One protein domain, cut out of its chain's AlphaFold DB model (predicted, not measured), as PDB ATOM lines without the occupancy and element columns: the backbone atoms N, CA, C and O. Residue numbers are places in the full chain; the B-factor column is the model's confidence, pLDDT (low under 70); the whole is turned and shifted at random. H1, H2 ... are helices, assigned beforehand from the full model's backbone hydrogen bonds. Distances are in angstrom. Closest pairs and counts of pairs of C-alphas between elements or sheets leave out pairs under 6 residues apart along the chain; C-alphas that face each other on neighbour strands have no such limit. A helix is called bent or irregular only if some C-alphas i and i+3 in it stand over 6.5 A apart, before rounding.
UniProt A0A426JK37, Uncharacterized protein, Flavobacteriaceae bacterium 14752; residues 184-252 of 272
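This is residues 184 to 252 of the 272 residues of an uncharacterized protein of Flavobacteriaceae bacterium 14752 (UniProt A0A426JK37). A long helix, H4, is bent into two arms; H3 and its first arm, H4a, make an open V joined by the tight link at residues 218 to 220, with the short helices H1 and H2 near the V's mouth and H1 packed on H4a. The second arm, H4b, leads away from this body, and its residues 244 to 252 stick out as a free end that adds to the length. The printed part has 69 residues, with four named helices in the order H1, H2, H3, H4 and no named strand; the class is all helix. The whole is loose, with a radius of gyration of the C-alphas of 14.1 A, and spans 50 by 23 by 13 A.

H1, residues 184 to 191, and H2, residues 195 to 198, touch; their closest C-alphas, those of Tyr 186 and Ala 198, are 5.3 A apart. H3, residues 205 to 217, is apart from both H1 and H2. H4, residues 221 to 252, was assigned as one helix by its hydrogen bonds but is bent, with C-alphas 234 and 237 7.2 A apart; its arms H4a, residues 221 to 234, and H4b, residues 237 to 252, stand at a steep tilt of 44 degrees. H1 and H4a touch, closest at the C-alphas of Leu 187 and Gly 232, 5.6 A apart, and run opposite ways at a steep tilt of 45 degrees. H3 and H4a are close but not clearly touching: their closest C-alphas, those of Asp 215 and Phe 221, are 5.0 A apart, and their lines stand at a steep tilt of 47 degrees, opposite ways. H2 and H4a are also close but not clearly touching, with the C-alphas of Pro 195 and Gly 232 the closest at 7.8 A. H4b is apart from H1, H2 and H3. In H1, H3 and H4b every O i to N i+4 pair is within hydrogen-bond range, and in H4a 9 of 10 are; H2 is too short for such a pair, and 0 of its 1 O i to N i+3 pair is within range.

H1 begins at C-alpha 184, (25.341, 66.418, -19.519), and measures 10.5 A from first to last C-alpha. H2 measures 5.0 A. H3 measures 18.7 A and ends at C-alpha 217, (7.410, 48.591, -28.598). H4a measures 19.7 A. H4b measures 21.9 A and ends at C-alpha 252, (39.861, 63.775, 5.867).

The two C-alphas farthest apart, those of Val 217 and Ser 252, are 49.7 A apart. Without residues 244 to 252, the body spans 37 by 22 by 13 A. The printed part has no cut and no long link; the link from H2 to H3 is short. The mean pLDDT of the printed part is 84.9, and no printed residue is under 70.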
ATOM      1  N   GLY A 184      25.804  66.941 -18.235       89.12
ATOM      2  CA  GLY A 184      25.341  66.418 -19.519       89.12
ATOM      3  C   GLY A 184      25.423  64.892 -19.608       89.12
ATOM      4  O   GLY A 184      24.488  64.256 -20.088       89.12
ATOM      5  N   GLU A 185      26.508  64.287 -19.130       88.62
ATOM      6  CA  GLU A 185      26.682  62.828 -19.127       88.62
ATOM      7  C   GLU A 185      25.748  62.142 -18.131       88.62
ATOM      8  O   GLU A 185      25.125  61.136 -18.469       88.62
ATOM      9  N   TYR A 186      25.569  62.725 -16.947       89.56
ATOM     10  CA  TYR A 186      24.629  62.242 -15.939       89.56
ATOM     11  C   TYR A 186      23.193  62.195 -16.479       89.56
ATOM     12  O   TYR A 186      22.488  61.192 -16.309       89.56
ATOM     13  N   LEU A 187      22.764  63.256 -17.174       90.56
ATOM     14  CA  LEU A 187      21.454  63.310 -17.822       90.56
ATOM     15  C   LEU A 187      21.345  62.322 -18.985       90.56
ATOM     16  O   LEU A 187      20.339  61.622 -19.085       90.56
ATOM     17  N   LYS A 188      22.378  62.200 -19.829       89.38
ATOM     18  CA  LYS A 188      22.411  61.198 -20.912       89.38
ATOM     19  C   LYS A 188      22.250  59.781 -20.366       89.38
ATOM     20  O   LYS A 188      21.464  59.009 -20.903       89.38
ATOM     21  N   LEU A 189      22.946  59.441 -19.282       87.69
ATOM     22  CA  LEU A 189      22.833  58.129 -18.648       87.69
ATOM     23  C   LEU A 189      21.425  57.883 -18.089       87.69
ATOM     24  O   LEU A 189      20.891  56.789 -18.265       87.69
ATOM     25  N   HIS A 190      20.778  58.888 -17.491       86.00
ATOM     26  CA  HIS A 190      19.374  58.776 -17.076       86.00
ATOM     27  C   HIS A 190      18.448  58.539 -18.271       86.00
ATOM     28  O   HIS A 190      17.629  57.621 -18.242       86.00
ATOM     29  N   LEU A 191      18.632  59.304 -19.348       87.44
ATOM     30  CA  LEU A 191      17.879  59.159 -20.589       87.44
ATOM     31  C   LEU A 191      18.157  57.849 -21.322       87.44
ATOM     32  O   LEU A 191      17.380  57.513 -22.194       87.44
ATOM     33  N   LEU A 192      19.216  57.104 -21.008       86.38
ATOM     34  CA  LEU A 192      19.513  55.806 -21.624       86.38
ATOM     35  C   LEU A 192      19.148  54.608 -20.733       86.38
ATOM     36  O   LEU A 192      19.578  53.494 -21.020       86.38
ATOM     37  N   TRP A 193      18.349  54.811 -19.677       83.12
ATOM     38  CA  TRP A 193      18.013  53.785 -18.675       83.12
ATOM     39  C   TRP A 193      19.210  53.289 -17.840       83.12
ATOM     40  O   TRP A 193      19.205  52.178 -17.311       83.12
ATOM     41  N   PHE A 194      20.204  54.150 -17.611       85.38
ATOM     42  CA  PHE A 194      21.333  53.904 -16.704       85.38
ATOM     43  C   PHE A 194      21.341  54.789 -15.432       85.38
ATOM     44  O   PHE A 194      22.411  55.246 -15.021       85.38
ATOM     45  N   PRO A 195      20.212  55.012 -14.724       81.69
ATOM     46  CA  PRO A 195      20.184  55.912 -13.567       81.69
ATOM     47  C   PRO A 195      21.014  55.397 -12.382       81.69
ATOM     48  O   PRO A 195      21.571  56.189 -11.632       81.69
ATOM     49  N   LYS A 196      21.137  54.072 -12.204       82.06
ATOM     50  CA  LYS A 196      21.982  53.490 -11.144       82.06
ATOM     51  C   LYS A 196      23.466  53.720 -11.407       82.06
ATOM     52  O   LYS A 196      24.200  54.033 -10.480       82.06
ATOM     53  N   HIS A 197      23.884  53.603 -12.664       85.19
ATOM     54  CA  HIS A 197      25.271  53.831 -13.048       85.19
ATOM     55  C   HIS A 197      25.639  55.316 -12.989       85.19
ATOM     56  O   HIS A 197      26.690  55.661 -12.465       85.19
ATOM     57  N   ALA A 198      24.728  56.202 -13.408       81.44
ATOM     58  CA  ALA A 198      24.892  57.650 -13.265       81.44
ATOM     59  C   ALA A 198      25.117  58.095 -11.806       81.44
ATOM     60  O   ALA A 198      25.765  59.105 -11.561       81.44
ATOM     61  N   LYS A 199      24.592  57.331 -10.841       81.06
ATOM     62  CA  LYS A 199      24.743  57.555  -9.395       81.06
ATOM     63  C   LYS A 199      25.959  56.840  -8.781       81.06
ATOM     64  O   LYS A 199      26.034  56.723  -7.566       81.06
ATOM     65  N   GLY A 200      26.877  56.316  -9.598       74.31
ATOM     66  CA  GLY A 200      28.086  55.621  -9.135       74.31
ATOM     67  C   GLY A 200      27.920  54.116  -8.878       74.31
ATOM     68  O   GLY A 200      28.809  53.484  -8.321       74.31
ATOM     69  N   GLY A 201      26.789  53.517  -9.264       75.88
ATOM     70  CA  GLY A 201      26.562  52.073  -9.159       75.88
ATOM     71  C   GLY A 201      27.072  51.265 -10.361       75.88
ATOM     72  O   GLY A 201      27.495  51.803 -11.388       75.88
ATOM     73  N   GLU A 202      26.962  49.939 -10.267       79.50
ATOM     74  CA  GLU A 202      27.348  49.027 -11.350       79.50
ATOM     75  C   GLU A 202      26.564  49.272 -12.647       79.50
ATOM     76  O   GLU A 202      25.339  49.466 -12.659       79.50
ATOM     77  N   LYS A 203      27.271  49.182 -13.777       79.69
ATOM     78  CA  LYS A 203      26.682  49.308 -15.108       79.69
ATOM     79  C   LYS A 203      25.988  48.006 -15.520       79.69
ATOM     80  O   LYS A 203      26.634  47.037 -15.904       79.69
ATOM     81  N   LYS A 204      24.653  47.987 -15.492       83.25
ATOM     82  CA  LYS A 204      23.843  46.833 -15.931       83.25
ATOM     83  C   LYS A 204      23.314  47.019 -17.356       83.25
ATOM     84  O   LYS A 204      22.187  47.465 -17.553       83.25
ATOM     85  N   ASN A 205      24.126  46.646 -18.348       80.81
ATOM     86  CA  ASN A 205      23.813  46.825 -19.776       80.81
ATOM     87  C   ASN A 205      22.532  46.102 -20.218       80.81
ATOM     88  O   ASN A 205      21.704  46.687 -20.909       80.81
ATOM     89  N   THR A 206      22.331  44.854 -19.791       80.50
ATOM     90  CA  THR A 206      21.218  44.011 -20.256       80.50
ATOM     91  C   THR A 206      19.855  44.580 -19.868       80.50
ATOM     92  O   THR A 206      18.935  44.596 -20.678       80.50
ATOM     93  N   GLN A 207      19.733  45.109 -18.646       78.69
ATOM     94  CA  GLN A 207      18.484  45.695 -18.150       78.69
ATOM     95  C   GLN A 207      18.138  46.994 -18.882       78.69
ATOM     96  O   GLN A 207      16.985  47.199 -19.250       78.69
ATOM     97  N   ALA A 208      19.136  47.843 -19.138       79.75
ATOM     98  CA  ALA A 208      18.937  49.094 -19.861       79.75
ATOM     99  C   ALA A 208      18.557  48.861 -21.332       79.75
ATOM    100  O   ALA A 208      17.689  49.552 -21.860       79.75
ATOM    101  N   ILE A 209      19.158  47.868 -21.999       81.06
ATOM    102  CA  ILE A 209      18.812  47.511 -23.385       81.06
ATOM    103  C   ILE A 209      17.366  47.009 -23.463       81.06
ATOM    104  O   ILE A 209      16.600  47.499 -24.289       81.06
ATOM    105  N   ILE A 210      16.968  46.096 -22.571       82.62
ATOM    106  CA  ILE A 210      15.595  45.568 -22.526       82.62
ATOM    107  C   ILE A 210      14.586  46.695 -22.269       82.62
ATOM    108  O   ILE A 210      13.582  46.778 -22.972       82.62
ATOM    109  N   ALA A 211      14.866  47.596 -21.321       79.94
ATOM    110  CA  ALA A 211      13.991  48.731 -21.026       79.94
ATOM    111  C   ALA A 211      13.814  49.667 -22.235       79.94
ATOM    112  O   ALA A 211      12.698  50.086 -22.528       79.94
ATOM    113  N   ASN A 212      14.892  49.935 -22.982       81.38
ATOM    114  CA  ASN A 212      14.822  50.729 -24.209       81.38
ATOM    115  C   ASN A 212      14.005  50.041 -25.318       81.38
ATOM    116  O   ASN A 212      13.260  50.721 -26.015       81.38
ATOM    117  N   ILE A 213      14.116  48.717 -25.479       82.94
ATOM    118  CA  ILE A 213      13.325  47.961 -26.469       82.94
ATOM    119  C   ILE A 213      11.840  47.994 -26.104       82.94
ATOM    120  O   ILE A 213      11.009  48.263 -26.969       82.94
ATOM    121  N   ILE A 214      11.511  47.764 -24.829       84.06
ATOM    122  CA  ILE A 214      10.128  47.817 -24.343       84.06
ATOM    123  C   ILE A 214       9.534  49.197 -24.622       84.06
ATOM    124  O   ILE A 214       8.484  49.258 -25.243       84.06
ATOM    125  N   ASP A 215      10.237  50.281 -24.277       79.88
ATOM    126  CA  ASP A 215       9.767  51.660 -24.486       79.88
ATOM    127  C   ASP A 215       9.403  51.985 -25.944       79.88
ATOM    128  O   ASP A 215       8.489  52.776 -26.198       79.88
ATOM    129  N   VAL A 216      10.127  51.396 -26.902       83.12
ATOM    130  CA  VAL A 216       9.859  51.555 -28.338       83.12
ATOM    131  C   VAL A 216       8.638  50.736 -28.749       83.12
ATOM    132  O   VAL A 216       7.769  51.254 -29.447       83.12
ATOM    133  N   VAL A 217       8.539  49.485 -28.289       84.31
ATOM    134  CA  VAL A 217       7.410  48.591 -28.598       84.31
ATOM    135  C   VAL A 217       6.101  49.111 -27.995       84.31
ATOM    136  O   VAL A 217       5.057  49.029 -28.635       84.31
ATOM    137  N   THR A 218       6.144  49.674 -26.786       85.62
ATOM    138  CA  THR A 218       4.968  50.205 -26.080       85.62
ATOM    139  C   THR A 218       4.662  51.664 -26.407       85.62
ATOM    140  O   THR A 218       3.686  52.198 -25.885       85.62
ATOM    141  N   LEU A 219       5.473  52.326 -27.247       84.00
ATOM    142  CA  LEU A 219       5.366  53.756 -27.580       84.00
ATOM    143  C   LEU A 219       5.341  54.682 -26.342       84.00
ATOM    144  O   LEU A 219       4.871  55.818 -26.409       84.00
ATOM    145  N   THR A 220       5.878  54.225 -25.208       83.44
ATOM    146  CA  THR A 220       5.924  54.979 -23.942       83.44
ATOM    147  C   THR A 220       7.115  55.925 -23.853       83.44
ATOM    148  O   THR A 220       7.151  56.771 -22.956       83.44
ATOM    149  N   PHE A 221       8.037  55.856 -24.820       81.25
ATOM    150  CA  PHE A 221       9.260  56.657 -24.864       81.25
ATOM    151  C   PHE A 221       9.075  58.170 -24.590       81.25
ATOM    152  O   PHE A 221       9.900  58.716 -23.854       81.25
ATOM    153  N   PRO A 222       8.050  58.896 -25.101       82.25
ATOM    154  CA  PRO A 222       7.982  60.340 -24.868       82.25
ATOM    155  C   PRO A 222       7.613  60.664 -23.412       82.25
ATOM    156  O   PRO A 222       8.018  61.699 -22.879       82.25
ATOM    157  N   ILE A 223       6.910  59.750 -22.736       85.62
ATOM    158  CA  ILE A 223       6.537  59.879 -21.327       85.62
ATOM    159  C   ILE A 223       7.711  59.445 -20.443       85.62
ATOM    160  O   ILE A 223       8.134  60.196 -19.563       85.62
ATOM    161  N   THR A 224       8.295  58.270 -20.692       84.19
ATOM    162  CA  THR A 224       9.374  57.719 -19.855       84.19
ATOM    163  C   THR A 224      10.650  58.554 -19.920       84.19
ATOM    164  O   THR A 224      11.277  58.780 -18.883       84.19
ATOM    165  N   ARG A 225      11.012  59.109 -21.085       85.56
ATOM    166  CA  ARG A 225      12.161  60.026 -21.217       85.56
ATOM    167  C   ARG A 225      11.956  61.333 -20.460       85.56
ATOM    168  O   ARG A 225      12.876  61.773 -19.776       85.56
ATOM    169  N   SER A 226      10.756  61.910 -20.529       87.25
ATOM    170  CA  SER A 226      10.401  63.119 -19.777       87.25
ATOM    171  C   SER A 226      10.504  62.892 -18.265       87.25
ATOM    172  O   SER A 226      11.113  63.692 -17.556       87.25
ATOM    173  N   VAL A 227       9.994  61.756 -17.770       88.25
ATOM    174  CA  VAL A 227      10.095  61.376 -16.350       88.25
ATOM    175  C   VAL A 227      11.552  61.164 -15.925       88.25
ATOM    176  O   VAL A 227      11.983  61.714 -14.912       88.25
ATOM    177  N   LEU A 228      12.343  60.416 -16.701       87.56
ATOM    178  CA  LEU A 228      13.761  60.168 -16.403       87.56
ATOM    179  C   LEU A 228      14.596  61.454 -16.415       87.56
ATOM    180  O   LEU A 228      15.503  61.596 -15.595       87.56
ATOM    181  N   LEU A 229      14.271  62.401 -17.298       89.75
ATOM    182  CA  LEU A 229      14.907  63.715 -17.353       89.75
ATOM    183  C   LEU A 229      14.618  64.528 -16.087       89.75
ATOM    184  O   LEU A 229      15.551  65.056 -15.485       89.75
ATOM    185  N   LEU A 230      13.362  64.577 -15.632       89.88
ATOM    186  CA  LEU A 230      12.985  65.260 -14.386       89.88
ATOM    187  C   LEU A 230      13.652  64.627 -13.155       89.88
ATOM    188  O   LEU A 230      14.135  65.336 -12.268       89.88
ATOM    189  N   ILE A 231      13.739  63.294 -13.111       88.06
ATOM    190  CA  ILE A 231      14.468  62.576 -12.056       88.06
ATOM    191  C   ILE A 231      15.961  62.922 -12.106       88.06
ATOM    192  O   ILE A 231      16.570  63.183 -11.067       88.06
ATOM    193  N   GLY A 232      16.560  62.956 -13.297       87.25
ATOM    194  CA  GLY A 232      17.954  63.348 -13.481       87.25
ATOM    195  C   GLY A 232      18.218  64.775 -12.984       87.25
ATOM    196  O   GLY A 232      19.107  64.983 -12.162       87.25
ATOM    197  N   LEU A 233      17.396  65.738 -13.406       91.06
ATOM    198  CA  LEU A 233      17.502  67.142 -12.996       91.06
ATOM    199  C   LEU A 233      17.372  67.324 -11.481       91.06
ATOM    200  O   LEU A 233      18.203  67.988 -10.866       91.06
ATOM    201  N   SER A 234      16.351  66.714 -10.878       90.94
ATOM    202  CA  SER A 234      16.087  66.853  -9.441       90.94
ATOM    203  C   SER A 234      17.147  66.176  -8.569       90.94
ATOM    204  O   SER A 234      17.460  66.667  -7.487       90.94
ATOM    205  N   SER A 235      17.735  65.067  -9.031       91.00
ATOM    206  CA  SER A 235      18.695  64.293  -8.234       91.00
ATOM    207  C   SER A 235      20.158  64.695  -8.421       91.00
ATOM    208  O   SER A 235      20.963  64.391  -7.542       91.00
ATOM    209  N   TYR A 236      20.522  65.392  -9.506       90.44
ATOM    210  CA  TYR A 236      21.923  65.685  -9.835       90.44
ATOM    211  C   TYR A 236      22.674  66.414  -8.714       90.44
ATOM    212  O   TYR A 236      23.729  65.954  -8.289       90.44
ATOM    213  N   ASN A 237      22.123  67.516  -8.193       89.00
ATOM    214  CA  ASN A 237      22.796  68.302  -7.153       89.00
ATOM    215  C   ASN A 237      22.994  67.497  -5.862       89.00
ATOM    216  O   ASN A 237      24.066  67.549  -5.268       89.00
ATOM    217  N   SER A 238      21.991  66.708  -5.466       89.69
ATOM    218  CA  SER A 238      22.082  65.839  -4.290       89.69
ATOM    219  C   SER A 238      23.157  64.762  -4.467       89.69
ATOM    220  O   SER A 238      23.958  64.543  -3.563       89.69
ATOM    221  N   GLN A 239      23.228  64.132  -5.642       89.19
ATOM    222  CA  GLN A 239      24.232  63.107  -5.946       89.19
ATOM    223  C   GLN A 239      25.642  63.691  -6.046       89.19
ATOM    224  O   GLN A 239      26.583  63.137  -5.483       89.19
ATOM    225  N   LYS A 240      25.782  64.862  -6.675       89.25
ATOM    226  CA  LYS A 240      27.041  65.608  -6.717       89.25
ATOM    227  C   LYS A 240      27.525  65.950  -5.308       89.25
ATOM    228  O   LYS A 240      28.702  65.772  -5.013       89.25
ATOM    229  N   GLN A 241      26.627  66.397  -4.430       88.69
ATOM    230  CA  GLN A 241      26.965  66.690  -3.039       88.69
ATOM    231  C   GLN A 241      27.357  65.422  -2.267       88.69
ATOM    232  O   GLN A 241      28.347  65.437  -1.546       88.69
ATOM    233  N   GLN A 242      26.640  64.306  -2.442       86.50
ATOM    234  CA  GLN A 242      27.009  63.017  -1.839       86.50
ATOM    235  C   GLN A 242      28.404  62.559  -2.282       86.50
ATOM    236  O   GLN A 242      29.202  62.138  -1.447       86.50
ATOM    237  N   HIS A 243      28.718  62.700  -3.569       86.38
ATOM    238  CA  HIS A 243      30.036  62.387  -4.109       86.38
ATOM    239  C   HIS A 243      31.127  63.299  -3.532       86.38
ATOM    240  O   HIS A 243      32.166  62.819  -3.088       86.38
ATOM    241  N   GLN A 244      30.887  64.613  -3.475       88.62
ATOM    242  CA  GLN A 244      31.817  65.562  -2.852       88.62
ATOM    243  C   GLN A 244      32.063  65.233  -1.376       88.62
ATOM    244  O   GLN A 244      33.211  65.234  -0.942       88.62
ATOM    245  N   ASN A 245      31.015  64.885  -0.627       87.50
ATOM    246  CA  ASN A 245      31.135  64.471   0.769       87.50
ATOM    247  C   ASN A 245      31.964  63.185   0.911       87.50
ATOM    248  O   ASN A 245      32.749  63.070   1.846       87.50
ATOM    249  N   LEU A 246      31.816  62.224  -0.007       85.06
ATOM    250  CA  LEU A 246      32.605  60.990  -0.009       85.06
ATOM    251  C   LEU A 246      34.093  61.272  -0.263       85.06
ATOM    252  O   LEU A 246      34.944  60.778   0.474       85.06
ATOM    253  N   VAL A 247      34.403  62.104  -1.262       85.94
ATOM    254  CA  VAL A 247      35.779  62.538  -1.558       85.94
ATOM    255  C   VAL A 247      36.385  63.265  -0.357       85.94
ATOM    256  O   VAL A 247      37.487  62.930   0.073       85.94
ATOM    257  N   GLN A 248      35.646  64.202   0.242       87.00
ATOM    258  CA  GLN A 248      36.080  64.904   1.453       87.00
ATOM    259  C   GLN A 248      36.294  63.948   2.631       87.00
ATOM    260  O   GLN A 248      37.246  64.121   3.387       87.00
ATOM    261  N   ALA A 249      35.457  62.918   2.780       79.69
ATOM    262  CA  ALA A 249      35.630  61.910   3.820       79.69
ATOM    263  C   ALA A 249      36.923  61.103   3.625       79.69
ATOM    264  O   ALA A 249      37.642  60.875   4.597       79.69
ATOM    265  N   TYR A 250      37.262  60.712   2.392       82.81
ATOM    266  CA  TYR A 250      38.542  60.053   2.107       82.81
ATOM    267  C   TYR A 250      39.736  60.975   2.365       82.81
ATOM    268  O   TYR A 250      40.672  60.571   3.052       82.81
ATOM    269  N   GLN A 251      39.678  62.228   1.911       85.81
ATOM    270  CA  GLN A 251      40.731  63.219   2.165       85.81
ATOM    271  C   GLN A 251      40.922  63.490   3.662       85.81
ATOM    272  O   GLN A 251      42.051  63.553   4.148       85.81
ATOM    273  N   SER A 252      39.826  63.600   4.415       79.38
ATOM    274  CA  SER A 252      39.861  63.775   5.867       79.38
ATOM    275  C   SER A 252      40.501  62.572   6.563       79.38
ATOM    276  O   SER A 252      41.356  62.754   7.428       79.38
TER     277      SER A 252